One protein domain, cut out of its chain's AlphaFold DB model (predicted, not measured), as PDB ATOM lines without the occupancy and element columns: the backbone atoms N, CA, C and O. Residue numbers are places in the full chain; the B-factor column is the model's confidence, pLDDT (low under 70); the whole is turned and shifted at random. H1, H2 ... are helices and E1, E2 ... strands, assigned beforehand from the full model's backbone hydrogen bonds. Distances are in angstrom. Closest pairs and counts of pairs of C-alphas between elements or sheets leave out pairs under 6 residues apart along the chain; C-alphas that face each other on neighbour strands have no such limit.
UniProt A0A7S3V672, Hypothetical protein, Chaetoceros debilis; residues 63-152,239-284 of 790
ATOM      1  N   CYS A  63     120.535  31.504  83.642       95.94
ATOM      2  CA  CYS A  63     120.139  31.240  85.018       95.94
ATOM      3  C   CYS A  63     120.263  32.497  85.887       95.94
ATOM      4  O   CYS A  63     121.028  33.418  85.571       95.94
ATOM      5  N   ASP A  64     119.508  32.508  86.985       96.19
ATOM      6  CA  ASP A  64     119.270  33.692  87.808       96.19
ATOM      7  C   ASP A  64     120.556  34.341  88.320       96.19
ATOM      8  O   ASP A  64     121.379  33.757  89.034       96.19
ATOM      9  N   THR A  65     120.715  35.595  87.918       96.31
ATOM     10  CA  THR A  65     121.881  36.422  88.180       96.31
ATOM     11  C   THR A  65     121.415  37.749  88.762       96.31
ATOM     12  O   THR A  65     120.503  38.385  88.238       96.31
ATOM     13  N   TYR A  66     122.028  38.163  89.867       96.25
ATOM     14  CA  TYR A  66     121.518  39.257  90.688       96.25
ATOM     15  C   TYR A  66     122.299  40.553  90.456       96.25
ATOM     16  O   TYR A  66     123.531  40.571  90.541       96.25
ATOM     17  N   VAL A  67     121.584  41.651  90.218       96.81
ATOM     18  CA  VAL A  67     122.149  43.001  90.097       96.81
ATOM     19  C   VAL A  67     121.523  43.886  91.168       96.81
ATOM     20  O   VAL A  67     120.324  44.134  91.154       96.81
ATOM     21  N   CYS A  68     122.324  44.361  92.116       96.06
ATOM     22  CA  CYS A  68     121.902  45.346  93.104       96.06
ATOM     23  C   CYS A  68     122.137  46.745  92.520       96.06
ATOM     24  O   CYS A  68     123.286  47.164  92.358       96.06
ATOM     25  N   ILE A  69     121.051  47.426  92.160       96.56
ATOM     26  CA  ILE A  69     121.051  48.742  91.519       96.56
ATOM     27  C   ILE A  69     120.751  49.808  92.567       96.56
ATOM     28  O   ILE A  69     119.667  49.805  93.149       96.56
ATOM     29  N   THR A  70     121.671  50.750  92.759       96.00
ATOM     30  CA  THR A  70     121.435  51.995  93.502       96.00
ATOM     31  C   THR A  70     121.288  53.154  92.517       96.00
ATOM     32  O   THR A  70     122.160  53.373  91.675       96.00
ATOM     33  N   LEU A  71     120.196  53.911  92.623       96.44
ATOM     34  CA  LEU A  71     119.944  55.102  91.813       96.44
ATOM     35  C   LEU A  71     120.629  56.330  92.419       96.44
ATOM     36  O   LEU A  71     120.303  56.754  93.532       96.44
ATOM     37  N   ASP A  72     121.534  56.935  91.655       96.00
ATOM     38  CA  ASP A  72     122.071  58.263  91.949       96.00
ATOM     39  C   ASP A  72     120.973  59.350  91.900       96.00
ATOM     40  O   ASP A  72     119.892  59.171  91.333       96.00
ATOM     41  N   HIS A  73     121.261  60.516  92.478       95.38
ATOM     42  CA  HIS A  73     120.408  61.700  92.415       95.38
ATOM     43  C   HIS A  73     120.083  62.141  90.980       95.38
ATOM     44  O   HIS A  73     118.966  62.597  90.744       95.38
ATOM     45  N   SER A  74     120.986  61.928  90.014       96.00
ATOM     46  CA  SER A  74     120.730  62.199  88.589       96.00
ATOM     47  C   SER A  74     119.621  61.343  87.962       96.00
ATOM     48  O   SER A  74     119.063  61.743  86.945       96.00
ATOM     49  N   CYS A  75     119.269  60.195  88.550       95.81
ATOM     50  CA  CYS A  75     118.215  59.314  88.033       95.81
ATOM     51  C   CYS A  75     116.798  59.719  88.464       95.81
ATOM     52  O   CYS A  75     115.832  59.183  87.926       95.81
ATOM     53  N   THR A  76     116.657  60.621  89.440       95.50
ATOM     54  CA  THR A  76     115.365  61.006  90.031       95.50
ATOM     55  C   THR A  76     115.015  62.446  89.700       95.50
ATOM     56  O   THR A  76     115.850  63.332  89.884       95.50
ATOM     57  N   GLY A  77     113.778  62.699  89.276       93.31
ATOM     58  CA  GLY A  77     113.302  64.055  89.022       93.31
ATOM     59  C   GLY A  77     113.273  64.920  90.293       93.31
ATOM     60  O   GLY A  77     113.143  64.389  91.395       93.31
ATOM     61  N   PRO A  78     113.342  66.259  90.162       92.25
ATOM     62  CA  PRO A  78     113.350  67.191  91.295       92.25
ATOM     63  C   PRO A  78     111.980  67.368  91.985       92.25
ATOM     64  O   PRO A  78     111.850  68.206  92.874       92.25
ATOM     65  N   GLY A  79     110.947  66.629  91.563       88.94
ATOM     66  CA  GLY A  79     109.623  66.650  92.190       88.94
ATOM     67  C   GLY A  79     109.577  65.867  93.513       88.94
ATOM     68  O   GLY A  79     110.433  65.011  93.740       88.94
ATOM     69  N   PRO A  80     108.571  66.112  94.375       86.75
ATOM     70  CA  PRO A  80     108.449  65.452  95.680       86.75
ATOM     71  C   PRO A  80     108.320  63.925  95.565       86.75
ATOM     72  O   PRO A  80     108.916  63.203  96.358       86.75
ATOM     73  N   ASP A  81     107.624  63.445  94.532       85.62
ATOM     74  CA  ASP A  81     107.477  62.032  94.165       85.62
ATOM     75  C   ASP A  81     108.820  61.338  93.851       85.62
ATOM     76  O   ASP A  81     108.911  60.114  93.853       85.62
ATOM     77  N   GLY A  82     109.861  62.104  93.497       88.75
ATOM     78  CA  GLY A  82     111.193  61.593  93.166       88.75
ATOM     79  C   GLY A  82     111.282  60.688  91.930       88.75
ATOM     80  O   GLY A  82     112.323  60.058  91.751       88.75
ATOM     81  N   LYS A  83     110.233  60.603  91.095       92.62
ATOM     82  CA  LYS A  83     110.091  59.642  89.980       92.62
ATOM     83  C   LYS A  83     111.348  59.482  89.120       92.62
ATOM     84  O   LYS A  83     112.062  60.453  88.853       92.62
ATOM     85  N   ILE A  84     111.579  58.255  88.648       94.31
ATOM     86  CA  ILE A  84     112.692  57.925  87.750       94.31
ATOM     87  C   ILE A  84     112.553  58.732  86.451       94.31
ATOM     88  O   ILE A  84     111.474  58.795  85.865       94.31
ATOM     89  N   LEU A  85     113.642  59.363  86.010       94.12
ATOM     90  CA  LEU A  85     113.681  60.122  84.761       94.12
ATOM     91  C   LEU A  85     113.818  59.193  83.550       94.12
ATOM     92  O   LEU A  85     114.692  58.330  83.518       94.12
ATOM     93  N   ASP A  86     113.010  59.422  82.517       92.75
ATOM     94  CA  ASP A  86     113.162  58.748  81.226       92.75
ATOM     95  C   ASP A  86     114.462  59.180  80.529       92.75
ATOM     96  O   ASP A  86     114.561  60.295  80.013       92.75
ATOM     97  N   GLY A  87     115.449  58.288  80.443       91.81
ATOM     98  CA  GLY A  87     116.646  58.529  79.640       91.81
ATOM     99  C   GLY A  87     117.635  57.361  79.620       91.81
ATOM    100  O   GLY A  87     117.459  56.382  80.345       91.81
ATOM    101  N   PRO A  88     118.679  57.435  78.776       96.25
ATOM    102  CA  PRO A  88     119.748  56.447  78.766       96.25
ATOM    103  C   PRO A  88     120.587  56.571  80.042       96.25
ATOM    104  O   PRO A  88     121.108  57.643  80.360       96.25
ATOM    105  N   PHE A  89     120.753  55.462  80.755       96.62
ATOM    106  CA  PHE A  89     121.522  55.421  81.995       96.62
ATOM    107  C   PHE A  89     122.930  54.862  81.783       96.62
ATOM    108  O   PHE A  89     123.146  53.953  80.986       96.62
ATOM    109  N   GLU A  90     123.887  55.367  82.556       96.62
ATOM    110  CA  GLU A  90     125.204  54.764  82.726       96.62
ATOM    111  C   GLU A  90     125.249  54.025  84.073       96.62
ATOM    112  O   GLU A  90     125.117  54.645  85.134       96.62
ATOM    113  N   ALA A  91     125.439  52.702  84.034       97.00
ATOM    114  CA  ALA A  91     125.591  51.857  85.215       97.00
ATOM    115  C   ALA A  91     127.081  51.608  85.505       97.00
ATOM    116  O   ALA A  91     127.754  50.859  84.798       97.00
ATOM    117  N   LYS A  92     127.614  52.222  86.566       95.69
ATOM    118  CA  LYS A  92     128.992  51.987  87.020       95.69
ATOM    119  C   LYS A  92     129.018  50.878  88.068       95.69
ATOM    120  O   LYS A  92     128.521  51.054  89.181       95.69
ATOM    121  N   THR A  93     129.650  49.754  87.735       94.25
ATOM    122  CA  THR A  93     129.893  48.655  88.678       94.25
ATOM    123  C   THR A  93     130.794  49.104  89.823       94.25
ATOM    124  O   THR A  93     131.944  49.495  89.617       94.25
ATOM    125  N   THR A  94     130.279  49.022  91.047       92.75
ATOM    126  CA  THR A  94     131.040  49.292  92.267       92.75
ATOM    127  C   THR A  94     131.654  48.005  92.812       92.75
ATOM    128  O   THR A  94     131.320  46.889  92.407       92.75
ATOM    129  N   ARG A  95     132.556  48.140  93.788       87.69
ATOM    130  CA  ARG A  95     132.904  46.998  94.646       87.69
ATOM    131  C   ARG A  95     131.665  46.587  95.465       87.69
ATOM    132  O   ARG A  95     130.798  47.440  95.683       87.69
ATOM    133  N   PRO A  96     131.570  45.327  95.930       77.88
ATOM    134  CA  PRO A  96     130.570  44.948  96.921       77.88
ATOM    135  C   PRO A  96     130.683  45.866  98.138       77.88
ATOM    136  O   PRO A  96     131.761  46.004  98.719       77.88
ATOM    137  N   PHE A  97     129.588  46.537  98.490       71.62
ATOM    138  CA  PHE A  97     129.538  47.345  99.702       71.62
ATOM    139  C   PHE A  97     129.287  46.435 100.915       71.62
ATOM    140  O   PHE A  97     128.508  45.490 100.802       71.62
ATOM    141  N   PRO A  98     129.857  46.736 102.098       66.19
ATOM    142  CA  PRO A  98     129.674  45.933 103.313       66.19
ATOM    143  C   PRO A  98     128.267  46.036 103.937       66.19
ATOM    144  O   PRO A  98     128.037  45.555 105.046       66.19
ATOM    145  N   PHE A  99     127.319  46.684 103.257       70.31
ATOM    146  CA  PHE A  99     125.961  46.861 103.748       70.31
ATOM    147  C   PHE A  99     125.244  45.511 103.889       70.31
ATOM    148  O   PHE A  99     125.183  44.722 102.944       70.31
ATOM    149  N   VAL A 100     124.632  45.260 105.053       72.12
ATOM    150  CA  VAL A 100     123.567  44.256 105.113       72.12
ATOM    151  C   VAL A 100     122.317  44.900 104.532       72.12
ATOM    152  O   VAL A 100     121.820  45.919 105.008       72.12
ATOM    153  N   PHE A 101     121.859  44.292 103.452       80.06
ATOM    154  CA  PHE A 101     120.638  44.641 102.761       80.06
ATOM    155  C   PHE A 101     119.468  43.950 103.462       80.06
ATOM    156  O   PHE A 101     119.420  42.722 103.533       80.06
ATOM    157  N   ASN A 102     118.536  44.740 103.985       75.56
ATOM    158  CA  ASN A 102     117.284  44.259 104.544       75.56
ATOM    159  C   ASN A 102     116.248  44.242 103.413       75.56
ATOM    160  O   ASN A 102     115.578  45.239 103.135       75.56
ATOM    161  N   LEU A 103     116.144  43.103 102.723       78.44
ATOM    162  CA  LEU A 103     115.051  42.886 101.778       78.44
ATOM    163  C   LEU A 103     113.711  42.880 102.517       78.44
ATOM    164  O   LEU A 103     113.600  42.382 103.641       78.44
ATOM    165  N   LYS A 104     112.689  43.441 101.868       76.06
ATOM    166  CA  LYS A 104     111.323  43.508 102.392       76.06
ATOM    167  C   LYS A 104     110.590  42.195 102.132       76.06
ATOM    168  O   LYS A 104     109.903  42.052 101.128       76.06
ATOM    169  N   GLY A 105     110.758  41.255 103.055       81.06
ATOM    170  CA  GLY A 105     110.140  39.931 103.019       81.06
ATOM    171  C   GLY A 105     111.155  38.824 103.278       81.06
ATOM    172  O   GLY A 105     112.326  39.085 103.572       81.06
ATOM    173  N   ASP A 106     110.703  37.579 103.170       81.25
ATOM    174  CA  ASP A 106     111.584  36.424 103.278       81.25
ATOM    175  C   ASP A 106     112.319  36.168 101.962       81.25
ATOM    176  O   ASP A 106     111.738  36.161 100.877       81.25
ATOM    177  N   LEU A 107     113.630  35.957 102.070       84.25
ATOM    178  CA  LEU A 107     114.467  35.599 100.933       84.25
ATOM    179  C   LEU A 107     114.107  34.209 100.414       84.25
ATOM    180  O   LEU A 107     114.076  33.251 101.190       84.25
ATOM    181  N   ASP A 108     113.962  34.080  99.092       88.69
ATOM    182  CA  ASP A 108     113.775  32.779  98.455       88.69
ATOM    183  C   ASP A 108     114.896  31.815  98.878       88.69
ATOM    184  O   ASP A 108     116.093  32.061  98.698       88.69
ATOM    185  N   LEU A 109     114.489  30.670  99.422       91.62
ATOM    186  CA  LEU A 109     115.362  29.588  99.862       91.62
ATOM    187  C   LEU A 109     116.137  28.948  98.693       91.62
ATOM    188  O   LEU A 109     117.100  28.213  98.935       91.62
ATOM    189  N   LYS A 110     115.749  29.225  97.437       93.00
ATOM    190  CA  LYS A 110     116.513  28.904  96.225       93.00
ATOM    191  C   LYS A 110     117.709  29.846  96.010       93.00
ATOM    192  O   LYS A 110     118.703  29.388  95.435       93.00
ATOM    193  N   MET A 111     117.668  31.093  96.498       93.81
ATOM    194  CA  MET A 111     118.725  32.095  96.290       93.81
ATOM    195  C   MET A 111     120.092  31.571  96.782       93.81
ATOM    196  O   MET A 111     120.175  31.018  97.886       93.81
ATOM    197  N   PRO A 112     121.191  31.745  96.017       94.88
ATOM    198  CA  PRO A 112     122.519  31.283  96.416       94.88
ATOM    199  C   PRO A 112     122.963  31.833  97.777       94.88
ATOM    200  O   PRO A 112     122.479  32.866  98.238       94.88
ATOM    201  N   VAL A 113     123.919  31.150  98.412       96.12
ATOM    202  CA  VAL A 113     124.543  31.576  99.682       96.12
ATOM    203  C   VAL A 113     125.052  33.021  99.629       96.12
ATOM    204  O   VAL A 113     125.453  33.498  98.569       96.12
ATOM    205  N   CYS A 114     125.088  33.718 100.766       94.50
ATOM    206  CA  CYS A 114     125.774  35.007 100.849       94.50
ATOM    207  C   CYS A 114     127.302  34.839 100.808       94.50
ATOM    208  O   CYS A 114     127.815  33.757 101.099       94.50
ATOM    209  N   GLU A 115     128.034  35.906 100.481       91.50
ATOM    210  CA  GLU A 115     129.494  35.874 100.266       91.50
ATOM    211  C   GLU A 115     130.258  35.270 101.462       91.50
ATOM    212  O   GLU A 115     130.938  34.258 101.305       91.50
ATOM    213  N   SER A 116     129.982  35.735 102.685       92.31
ATOM    214  CA  SER A 116     130.573  35.195 103.924       92.31
ATOM    215  C   SER A 116     130.216  33.731 104.240       92.31
ATOM    216  O   SER A 116     130.912  33.071 105.011       92.31
ATOM    217  N   CYS A 117     129.131  33.193 103.668       95.69
ATOM    218  CA  CYS A 117     128.836  31.756 103.720       95.69
ATOM    219  C   CYS A 117     129.538  30.989 102.599       95.69
ATOM    220  O   CYS A 117     129.893  29.830 102.799       95.69
ATOM    221  N   LYS A 118     129.752  31.619 101.436       95.12
ATOM    222  CA  LYS A 118     130.463  31.014 100.310       95.12
ATOM    223  C   LYS A 118     131.943  30.808 100.623       95.12
ATOM    224  O   LYS A 118     132.468  29.747 100.300       95.12
ATOM    225  N   GLU A 119     132.577  31.779 101.275       94.00
ATOM    226  CA  GLU A 119     133.972  31.714 101.739       94.00
ATOM    227  C   GLU A 119     134.179  30.573 102.743       94.00
ATOM    228  O   GLU A 119     135.079  29.750 102.586       94.00
ATOM    229  N   LYS A 120     133.273  30.456 103.722       96.56
ATOM    230  CA  LYS A 120     133.257  29.377 104.725       96.56
ATOM    231  C   LYS A 120     132.674  28.052 104.197       96.56
ATOM    232  O   LYS A 120     132.469  27.123 104.968       96.56
ATOM    233  N   ASN A 121     132.411  27.963 102.887       96.56
ATOM    234  CA  ASN A 121     131.838  26.816 102.168       96.56
ATOM    235  C   ASN A 121     130.565  26.207 102.796       96.56
ATOM    236  O   ASN A 121     130.268  25.027 102.606       96.56
ATOM    237  N   TYR A 122     129.768  27.013 103.502       97.56
ATOM    238  CA  TYR A 122     128.491  26.578 104.060       97.56
ATOM    239  C   TYR A 122     127.449  26.319 102.961       97.56
ATOM    240  O   TYR A 122     127.447  26.958 101.907       97.56
ATOM    241  N   SER A 123     126.519  25.397 103.222       97.06
ATOM    242  CA  SER A 123     125.445  25.061 102.281       97.06
ATOM    243  C   SER A 123     124.389  26.172 102.171       97.06
ATOM    244  O   SER A 123     124.217  26.994 103.078       97.06
ATOM    245  N   ARG A 124     123.611  26.169 101.075       96.62
ATOM    246  CA  ARG A 124     122.461  27.079 100.906       96.62
ATOM    247  C   ARG A 124     121.463  26.945 102.057       96.62
ATOM    248  O   ARG A 124     121.021  27.957 102.588       96.62
ATOM    249  N   ASN A 125     121.182  25.717 102.495       96.38
ATOM    250  CA  ASN A 125     120.267  25.456 103.606       96.38
ATOM    251  C   ASN A 125     120.812  26.012 104.933       96.38
ATOM    252  O   ASN A 125     120.058  26.640 105.669       96.38
ATOM    253  N   TYR A 126     122.115  25.878 105.210       97.12
ATOM    254  CA  TYR A 126     122.737  26.496 106.387       97.12
ATOM    255  C   TYR A 126     122.589  28.028 106.350       97.12
ATOM    256  O   TYR A 126     122.064  28.637 107.280       97.12
ATOM    257  N   CYS A 127     122.967  28.650 105.228       96.19
ATOM    258  CA  CYS A 127     122.909  30.100 105.037       96.19
ATOM    259  C   CYS A 127     121.485  30.683 105.116       96.19
ATOM    260  O   CYS A 127     121.297  31.743 105.711       96.19
ATOM    261  N   ARG A 128     120.502  30.036 104.473       94.31
ATOM    262  CA  ARG A 128     119.155  30.594 104.250       94.31
ATOM    263  C   ARG A 128     118.082  30.074 105.213       94.31
ATOM    264  O   ARG A 128     117.148  30.817 105.462       94.31
ATOM    265  N   ARG A 129     118.206  28.848 105.753       94.62
ATOM    266  CA  ARG A 129     117.209  28.225 106.660       94.62
ATOM    267  C   ARG A 129     117.661  28.062 108.117       94.62
ATOM    268  O   ARG A 129     116.813  27.911 108.982       94.62
ATOM    269  N   GLN A 130     118.970  27.990 108.387       96.06
ATOM    270  CA  GLN A 130     119.491  27.767 109.752       96.06
ATOM    271  C   GLN A 130     120.109  29.027 110.367       96.06
ATOM    272  O   GLN A 130     120.053  29.220 111.577       96.06
ATOM    273  N   LYS A 131     120.719  29.883 109.540       95.06
ATOM    274  CA  LYS A 131     121.268  31.187 109.946       95.06
ATOM    275  C   LYS A 131     120.467  32.383 109.436       95.06
ATOM    276  O   LYS A 131     120.800  33.508 109.788       95.06
ATOM    277  N   ASN A 132     119.443  32.142 108.612       92.56
ATOM    278  CA  ASN A 132     118.501  33.135 108.081       92.56
ATOM    279  C   ASN A 132     119.183  34.428 107.595       92.56
ATOM    280  O   ASN A 132     118.687  35.537 107.794       92.56
ATOM    281  N   HIS A 133     120.360  34.296 106.967       91.00
ATOM    282  CA  HIS A 133     121.148  35.445 106.539       91.00
ATOM    283  C   HIS A 133     120.374  36.241 105.485       91.00
ATOM    284  O   HIS A 133     120.115  35.728 104.396       91.00
ATOM    285  N   ARG A 134     120.083  37.515 105.772       89.94
ATOM    286  CA  ARG A 134     119.440  38.455 104.831       89.94
ATOM    287  C   ARG A 134     120.411  39.099 103.827       89.94
ATOM    288  O   ARG A 134     119.985  39.706 102.856       89.94
ATOM    289  N   ARG A 135     121.726  38.886 103.994       91.06
ATOM    290  CA  ARG A 135     122.777  39.312 103.046       91.06
ATOM    291  C   ARG A 135     122.516  38.767 101.631       91.06
ATOM    292  O   ARG A 135     122.173  37.592 101.475       91.06
ATOM    293  N   LEU A 136     122.749  39.591 100.607       93.06
ATOM    294  CA  LEU A 136     122.580  39.227  99.194       93.06
ATOM    295  C   LEU A 136     123.454  38.030  98.772       93.06
ATOM    296  O   LEU A 136     124.389  37.635  99.473       93.06
ATOM    297  N   ALA A 137     123.111  37.417  97.639       94.00
ATOM    298  CA  ALA A 137     123.834  36.281  97.074       94.00
ATOM    299  C   ALA A 137     125.299  36.624  96.728       94.00
ATOM    300  O   ALA A 137     125.614  37.725  96.290       94.00
ATOM    301  N   TRP A 138     126.209  35.658  96.882       93.00
ATOM    302  CA  TRP A 138     127.646  35.838  96.614       93.00
ATOM    303  C   TRP A 138     127.966  36.221  95.156       93.00
ATOM    304  O   TRP A 138     129.025  36.779  94.882       93.00
ATOM    305  N   ASN A 139     127.078  35.895  94.211       92.88
ATOM    306  CA  ASN A 139     127.221  36.218  92.792       92.88
ATOM    307  C   ASN A 139     126.617  37.578  92.407       92.88
ATOM    308  O   ASN A 139     126.736  37.956  91.243       92.88
ATOM    309  N   THR A 140     126.010  38.313  93.348       95.25
ATOM    310  CA  THR A 140     125.464  39.649  93.087       95.25
ATOM    311  C   THR A 140     126.550  40.606  92.588       95.25
ATOM    312  O   THR A 140     127.704  40.570  93.035       95.25
ATOM    313  N   VAL A 141     126.171  41.476  91.653       95.31
ATOM    314  CA  VAL A 141     126.963  42.630  91.212       95.31
ATOM    315  C   VAL A 141     126.276  43.904  91.681       95.31
ATOM    316  O   VAL A 141     125.061  44.028  91.567       95.31
ATOM    317  N   HIS A 142     127.049  44.840  92.226       95.38
ATOM    318  CA  HIS A 142     126.551  46.132  92.689       95.38
ATOM    319  C   HIS A 142     126.848  47.195  91.634       95.38
ATOM    320  O   HIS A 142     127.979  47.277  91.149       95.38
ATOM    321  N   VAL A 143     125.850  48.001  91.280       96.12
ATOM    322  CA  VAL A 143     126.001  49.125  90.351       96.12
ATOM    323  C   VAL A 143     125.387  50.389  90.937       96.12
ATOM    324  O   VAL A 143     124.306  50.355  91.526       96.12
ATOM    325  N   VAL A 144     126.067  51.513  90.732       96.56
ATOM    326  CA  VAL A 144     125.453  52.836  90.859       96.56
ATOM    327  C   VAL A 144     125.051  53.280  89.461       96.56
ATOM    328  O   VAL A 144     125.889  53.372  88.563       96.56
ATOM    329  N   THR A 145     123.761  53.531  89.285       97.25
ATOM    330  CA  THR A 145     123.170  53.957  88.017       97.25
ATOM    331  C   THR A 145     122.965  55.465  88.043       97.25
ATOM    332  O   THR A 145     122.432  56.005  89.013       97.25
ATOM    333  N   SER A 146     123.397  56.134  86.974       97.38
ATOM    334  CA  SER A 146     123.350  57.592  86.793       97.38
ATOM    335  C   SER A 146     122.761  57.949  85.426       97.38
ATOM    336  O   SER A 146     122.949  57.203  84.465       97.38
ATOM    337  N   LEU A 147     122.050  59.073  85.314       96.62
ATOM    338  CA  LEU A 147     121.524  59.538  84.025       96.62
ATOM    339  C   LEU A 147     122.675  60.066  83.154       96.62
ATOM    340  O   LEU A 147     123.502  60.857  83.616       96.62
ATOM    341  N   LYS A 148     122.746  59.637  81.889       95.62
ATOM    342  CA  LYS A 148     123.861  59.979  81.000       95.62
ATOM    343  C   LYS A 148     123.844  61.464  80.628       95.62
ATOM    344  O   LYS A 148     122.996  61.924  79.865       95.62
ATOM    345  N   GLN A 149     124.831  62.205  81.132       92.81
ATOM    346  CA  GLN A 149     124.991  63.637  80.870       92.81
ATOM    347  C   GLN A 149     125.078  63.947  79.364       92.81
ATOM    348  O   GLN A 149     125.626  63.173  78.580       92.81
ATOM    349  N   GLY A 150     124.542  65.104  78.966       86.69
ATOM    350  CA  GLY A 150     124.520  65.568  77.573       86.69
ATOM    351  C   GLY A 150     123.355  65.033  76.736       86.69
ATOM    352  O   GLY A 150     122.988  65.674  75.755       86.69
ATOM    353  N   VAL A 151     122.708  63.934  77.142       80.19
ATOM    354  CA  VAL A 151     121.380  63.583  76.624       80.19
ATOM    355  C   VAL A 151     120.355  64.346  77.454       80.19
ATOM    356  O   VAL A 151     120.029  63.947  78.571       80.19
ATOM    357  N   LEU A 152     119.862  65.469  76.927       72.50
ATOM    358  CA  LEU A 152     118.653  66.081  77.476       72.50
ATOM    359  C   LEU A 152     117.525  65.039  77.398       72.50
ATOM    360  O   LEU A 152     117.358  64.442  76.331       72.50
ATOM    361  N   GLN A 239     100.980  38.954  82.902       59.97
ATOM    362  CA  GLN A 239     100.371  39.672  84.029       59.97
ATOM    363  C   GLN A 239     101.398  40.034  85.114       59.97
ATOM    364  O   GLN A 239     101.417  41.172  85.595       59.97
ATOM    365  N   LEU A 240     102.321  39.120  85.441       62.78
ATOM    366  CA  LEU A 240     103.414  39.389  86.380       62.78
ATOM    367  C   LEU A 240     104.277  40.582  85.935       62.78
ATOM    368  O   LEU A 240     104.540  41.471  86.745       62.78
ATOM    369  N   LYS A 241     104.656  40.667  84.650       60.88
ATOM    370  CA  LYS A 241     105.479  41.771  84.108       60.88
ATOM    371  C   LYS A 241     104.794  43.135  84.268       60.88
ATOM    372  O   LYS A 241     105.457  44.109  84.624       60.88
ATOM    373  N   ILE A 242     103.478  43.200  84.052       59.00
ATOM    374  CA  ILE A 242     102.685  44.433  84.198       59.00
ATOM    375  C   ILE A 242     102.648  44.880  85.669       59.00
ATOM    376  O   ILE A 242     102.914  46.046  85.970       59.00
ATOM    377  N   VAL A 243     102.389  43.950  86.596       61.59
ATOM    378  CA  VAL A 243     102.350  44.231  88.042       61.59
ATOM    379  C   VAL A 243     103.721  44.652  88.587       61.59
ATOM    380  O   VAL A 243     103.787  45.434  89.536       61.59
ATOM    381  N   GLU A 244     104.833  44.189  88.005       65.62
ATOM    382  CA  GLU A 244     106.173  44.604  88.445       65.62
ATOM    383  C   GLU A 244     106.572  46.007  87.975       65.62
ATOM    384  O   GLU A 244     107.224  46.724  88.733       65.62
ATOM    385  N   ALA A 245     106.146  46.441  86.784       61.41
ATOM    386  CA  ALA A 245     106.456  47.783  86.282       61.41
ATOM    387  C   ALA A 245     105.912  48.894  87.203       61.41
ATOM    388  O   ALA A 245     106.619  49.860  87.496       61.41
ATOM    389  N   ALA A 246     104.698  48.716  87.737       62.59
ATOM    390  CA  ALA A 246     104.057  49.656  88.662       62.59
ATOM    391  C   ALA A 246     104.773  49.792  90.027       62.59
ATOM    392  O   ALA A 246     104.499  50.724  90.784       62.59
ATOM    393  N   LYS A 247     105.709  48.892  90.368       78.38
ATOM    394  CA  LYS A 247     106.426  48.928  91.656       78.38
ATOM    395  C   LYS A 247     107.464  50.055  91.734       78.38
ATOM    396  O   LYS A 247     107.860  50.409  92.843       78.38
ATOM    397  N   LEU A 248     107.917  50.622  90.607       85.75
ATOM    398  CA  LEU A 248     108.983  51.636  90.594       85.75
ATOM    399  C   LEU A 248     108.525  53.093  90.782       85.75
ATOM    400  O   LEU A 248     109.373  53.934  91.076       85.75
ATOM    401  N   ASP A 249     107.227  53.406  90.683       85.88
ATOM    402  CA  ASP A 249     106.718  54.776  90.895       85.88
ATOM    403  C   ASP A 249     107.007  55.315  92.311       85.88
ATOM    404  O   ASP A 249     107.226  56.512  92.488       85.88
ATOM    405  N   ASN A 250     107.034  54.436  93.320       90.62
ATOM    406  CA  ASN A 250     107.240  54.788  94.728       90.62
ATOM    407  C   ASN A 250     108.676  54.467  95.174       90.62
ATOM    408  O   ASN A 250     108.921  53.422  95.780       90.62
ATOM    409  N   ILE A 251     109.633  55.355  94.884       93.00
ATOM    410  CA  ILE A 251     111.056  55.143  95.209       93.00
ATOM    411  C   ILE A 251     111.304  55.249  96.731       93.00
ATOM    412  O   ILE A 251     111.157  56.333  97.303       93.00
ATOM    413  N   PRO A 252     111.762  54.182  97.418       92.38
ATOM    414  CA  PRO A 252     112.126  54.235  98.830       92.38
ATOM    415  C   PRO A 252     113.375  55.084  99.076       92.38
ATOM    416  O   PRO A 252     114.241  55.236  98.213       92.38
ATOM    417  N   ARG A 253     113.548  55.547 100.320       90.62
ATOM    418  CA  ARG A 253     114.708  56.354 100.744       90.62
ATOM    419  C   ARG A 253     116.070  55.683 100.487       90.62
ATOM    420  O   ARG A 253     117.059  56.392 100.338       90.62
ATOM    421  N   SER A 254     116.129  54.350 100.415       91.00
ATOM    422  CA  SER A 254     117.341  53.598 100.056       91.00
ATOM    423  C   SER A 254     117.774  53.779  98.599       91.00
ATOM    424  O   SER A 254     118.932  53.507  98.282       91.00
ATOM    425  N   ARG A 255     116.847  54.177  97.710       94.12
ATOM    426  CA  ARG A 255     117.034  54.296  96.253       94.12
ATOM    427  C   ARG A 255     117.645  53.046  95.608       94.12
ATOM    428  O   ARG A 255     118.270  53.135  94.556       94.12
ATOM    429  N   THR A 256     117.491  51.887  96.252       94.06
ATOM    430  CA  THR A 256     118.233  50.666  95.927       94.06
ATOM    431  C   THR A 256     117.292  49.481  95.780       94.06
ATOM    432  O   THR A 256     116.455  49.232  96.646       94.06
ATOM    433  N   PHE A 257     117.444  48.734  94.691       95.31
ATOM    434  CA  PHE A 257     116.653  47.546  94.393       95.31
ATOM    435  C   PHE A 257     117.530  46.398  93.892       95.31
ATOM    436  O   PHE A 257     118.626  46.598  93.367       95.31
ATOM    437  N   LEU A 258     117.049  45.176  94.084       95.00
ATOM    438  CA  LEU A 258     117.619  43.971  93.509       95.00
ATOM    439  C   LEU A 258     116.873  43.663  92.212       95.00
ATOM    440  O   LEU A 258     115.649  43.556  92.220       95.00
ATOM    441  N   VAL A 259     117.607  43.482  91.117       96.25
ATOM    442  CA  VAL A 259     117.088  42.839  89.909       96.25
ATOM    443  C   VAL A 259     117.560  41.393  89.882       96.25
ATOM    444  O   VAL A 259     118.756  41.126  90.017       96.25
ATOM    445  N   THR A 260     116.631  40.465  89.679       96.12
ATOM    446  CA  THR A 260     116.931  39.073  89.328       96.12
ATOM    447  C   THR A 260     116.769  38.923  87.822       96.12
ATOM    448  O   THR A 260     115.662  39.092  87.316       96.12
ATOM    449  N   VAL A 261     117.869  38.643  87.119       96.88
ATOM    450  CA  VAL A 261     117.939  38.595  85.652       96.88
ATOM    451  C   VAL A 261     118.353  37.200  85.183       96.88
ATOM    452  O   VAL A 261     119.412  36.694  85.566       96.88
ATOM    453  N   SER A 262     117.551  36.607  84.306       96.88
ATOM    454  CA  SER A 262     117.842  35.411  83.516       96.88
ATOM    455  C   SER A 262     117.109  35.469  82.165       96.88
ATOM    456  O   SER A 262     116.481  36.471  81.832       96.88
ATOM    457  N   SER A 263     117.191  34.410  81.357       95.94
ATOM    458  CA  SER A 263     116.437  34.268  80.100       95.94
ATOM    459  C   SER A 263     114.921  34.149  80.281       95.94
ATOM    460  O   SER A 263     114.188  34.327  79.313       95.94
ATOM    461  N   HIS A 264     114.452  33.861  81.498       94.88
ATOM    462  CA  HIS A 264     113.037  33.602  81.791       94.88
ATOM    463  C   HIS A 264     112.463  34.559  82.847       94.88
ATOM    464  O   HIS A 264     111.259  34.791  82.871       94.88
ATOM    465  N   LEU A 265     113.314  35.161  83.687       94.38
ATOM    466  CA  LEU A 265     112.911  36.081  84.747       94.38
ATOM    467  C   LEU A 265     113.682  37.403  84.654       94.38
ATOM    468  O   LEU A 265     114.899  37.424  84.504       94.38
ATOM    469  N   ASN A 266     112.970  38.517  84.792       95.12
ATOM    470  CA  ASN A 266     113.547  39.855  84.902       95.12
ATOM    471  C   ASN A 266     112.729  40.620  85.947       95.12
ATOM    472  O   ASN A 266     111.781  41.315  85.595       95.12
ATOM    473  N   ARG A 267     113.028  40.380  87.231       93.94
ATOM    474  CA  ARG A 267     112.192  40.783  88.378       93.94
ATOM    475  C   ARG A 267     112.863  41.813  89.269       93.94
ATOM    476  O   ARG A 267     114.056  41.686  89.538       93.94
ATOM    477  N   VAL A 268     112.091  42.782  89.764       94.12
ATOM    478  CA  VAL A 268     112.569  43.885  90.620       94.12
ATOM    479  C   VAL A 268     111.996  43.812  92.033       94.12
ATOM    480  O   VAL A 268     110.785  43.728  92.234       94.12
ATOM    481  N   GLU A 269     112.880  43.927  93.025       93.38
ATOM    482  CA  GLU A 269     112.544  43.949  94.449       93.38
ATOM    483  C   GLU A 269     113.207  45.147  95.136       93.38
ATOM    484  O   GLU A 269     114.428  45.293  95.097       93.38
ATOM    485  N   TRP A 270     112.426  46.009  95.791       93.25
ATOM    486  CA  TRP A 270     112.981  47.112  96.579       93.25
ATOM    487  C   TRP A 270     113.711  46.601  97.825       93.25
ATOM    488  O   TRP A 270     113.215  45.739  98.553       93.25
ATOM    489  N   VAL A 271     114.880  47.180  98.096       92.44
ATOM    490  CA  VAL A 271     115.773  46.755  99.176       92.44
ATOM    491  C   VAL A 271     116.044  47.929 100.106       92.44
ATOM    492  O   VAL A 271     116.529  48.978  99.673       92.44
ATOM    493  N   ASP A 272     115.787  47.756 101.401       89.50
ATOM    494  CA  ASP A 272     116.216  48.735 102.394       89.50
ATOM    495  C   ASP A 272     117.675  48.459 102.781       89.50
ATOM    496  O   ASP A 272     118.102  47.316 102.959       89.50
ATOM    497  N   ILE A 273     118.466  49.522 102.908       86.62
ATOM    498  CA  ILE A 273     119.822  49.439 103.455       86.62
ATOM    499  C   ILE A 273     119.701  49.675 104.959       86.62
ATOM    500  O   ILE A 273     119.058  50.642 105.366       86.62
ATOM    501  N   ASP A 274     120.302  48.811 105.780       84.81
ATOM    502  CA  ASP A 274     120.222  48.946 107.234       84.81
ATOM    503  C   ASP A 274     120.796  50.303 107.706       84.81
ATOM    504  O   ASP A 274     121.994  50.561 107.515       84.81
ATOM    505  N   PRO A 275     119.987  51.190 108.321       82.69
ATOM    506  CA  PRO A 275     120.432  52.533 108.683       82.69
ATOM    507  C   PRO A 275     121.483  52.520 109.801       82.69
ATOM    508  O   PRO A 275     122.316  53.426 109.859       82.69
ATOM    509  N   GLY A 276     121.498  51.490 110.654       84.75
ATOM    510  CA  GLY A 276     122.532  51.304 111.669       84.75
ATOM    511  C   GLY A 276     123.894  51.024 111.037       84.75
ATOM    512  O   GLY A 276     124.900  51.596 111.460       84.75
ATOM    513  N   ILE A 277     123.923  50.219 109.969       78.19
ATOM    514  CA  ILE A 277     125.154  49.912 109.225       78.19
ATOM    515  C   ILE A 277     125.593  51.098 108.364       78.19
ATOM    516  O   ILE A 277     126.782  51.414 108.351       78.19
ATOM    517  N   VAL A 278     124.669  51.821 107.719       79.44
ATOM    518  CA  VAL A 278     125.002  53.091 107.041       79.44
ATOM    519  C   VAL A 278     125.666  54.054 108.027       79.44
ATOM    520  O   VAL A 278     126.732  54.589 107.729       79.44
ATOM    521  N   ALA A 279     125.116  54.199 109.236       83.31
ATOM    522  CA  ALA A 279     125.700  55.036 110.281       83.31
ATOM    523  C   ALA A 279     127.046  54.508 110.822       83.31
ATOM    524  O   ALA A 279     127.860  55.303 111.283       83.31
ATOM    525  N   GLN A 280     127.317  53.197 110.814       81.50
ATOM    526  CA  GLN A 280     128.640  52.642 111.164       81.50
ATOM    527  C   GLN A 280     129.683  52.931 110.073       81.50
ATOM    528  O   GLN A 280     130.775  53.407 110.375       81.50
ATOM    529  N   VAL A 281     129.330  52.710 108.803       78.81
ATOM    530  CA  VAL A 281     130.205  52.982 107.650       78.81
ATOM    531  C   VAL A 281     130.505  54.482 107.535       78.81
ATOM    532  O   VAL A 281     131.661  54.859 107.372       78.81
ATOM    533  N   GLN A 282     129.504  55.352 107.712       78.56
ATOM    534  CA  GLN A 282     129.683  56.813 107.712       78.56
ATOM    535  C   GLN A 282     130.543  57.329 108.874       78.56
ATOM    536  O   GLN A 282     131.239  58.327 108.712       78.56
ATOM    537  N   ARG A 283     130.540  56.651 110.032       84.50
ATOM    538  CA  ARG A 283     131.429  56.972 111.164       84.50
ATOM    539  C   ARG A 283     132.871  56.490 110.966       84.50
ATOM    540  O   ARG A 283     133.696  56.715 111.844       84.50
ATOM    541  N   GLY A 284     133.174  55.783 109.874       78.50
ATOM    542  CA  GLY A 284     134.470  55.130 109.663       78.50
ATOM    543  C   GLY A 284     134.750  53.971 110.628       78.50
ATOM    544  O   GLY A 284     135.795  53.343 110.530       78.50
TER     545      GLY A 284
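AT A GLANCE: This is residues 63 to 152 and 239 to 284 of the 790 residues of the protein "Hypothetical protein" of Chaetoceros debilis (UniProt A0A7S3V672). A strongly twisted sheet of six strands forms the slab of this domain, with helix H3 running along E6 over one face. A small lobe of loops with helices H1 and H2 lies off the sheet, beyond the end where E1 and E4 begin, the long link of residues 72 to 88 lies at the opposite end of E1, and H4 follows E6 past its last residue. The printed part has 136 residues, with named elements in the order E1 E2 E3 H1 H2 E4 H3 E5 E6 H4; under half of the residues are in them, and the class is mixed, helices and strands. The sheet, in the order E2 E4 E1 E5 E6 E3, is mixed. The whole is compact, with a radius of gyration of the C-alphas of 15.9 A, and flat, spanning 49 by 44 by 24 A.

HOW THE PARTS SIT: Inner strands E1, residues 65 to 71, and E4, residues 141 to 147, are parallel at 38 degrees, with N 68 and O 141 2.8 A apart. Edge strand E2, residues 89 to 93, is antiparallel to E4, with N 90 and O 146 at 2.8 A. On the other side of E1, E5, residues 256 to 261, is antiparallel to it at 153 degrees, with N 67 and O 259 at 2.9 A. E5 and E6, residues 266 to 273, form a hairpin, with N 258 and O 269 at 2.8 A. E6 is staggered: residues 266 to 270 pair with E5, and 271 to 273 with edge strand E3, residues 101 to 103, where N 102 and O 272 are 2.8 A apart. H3, residues 239 to 248, is on the sheet at a height of 7.5 A, only just over E6 with 3 C-alphas, along the strands at 24 degrees on the local plane; its closest C-alpha pair with E6 is Glu 244 and Val 268, 6.8 A. H1, residues 115 to 119, and H2, residues 124 to 130, are not on the sheet; they are close but not clearly touching, the closest C-alphas being Cys 117 and Cys 127, 6.3 A. H4, residues 275 to 282, is not on the sheet. In H1, H2 and H4 every O i to N i+4 pair is within hydrogen-bond range; in H3, 3 of 6 are.

IN THESE COORDINATES: E1 begins at C-alpha 65 (121.881, 36.422, 88.180) and measures 19.1 A; E4 measures 19.2 A, E5 15.9 A and E2 12.7 A. E6 is longest, 21.8 A, ending at C-alpha 273 (119.822, 49.439, 103.455); E3 measures 5.9 A. H3 measures 16.1 A, H4 10.2 A, H2 9.4 A and H1 6.3 A. H4 ends at C-alpha 282 (129.683, 56.813, 107.712).

THE WHOLE: The C-alphas farthest apart, of Gln 130 and Leu 152, are 50.1 A apart. Residues 153 to 238 are not printed, and C-alphas 152 and 239 stand 32.8 A apart across the cut. The links E1 to E2 and E3 to H1 are long. The mean pLDDT of the printed part is 89.1; residue 98 and residues 239 to 246 are under 70.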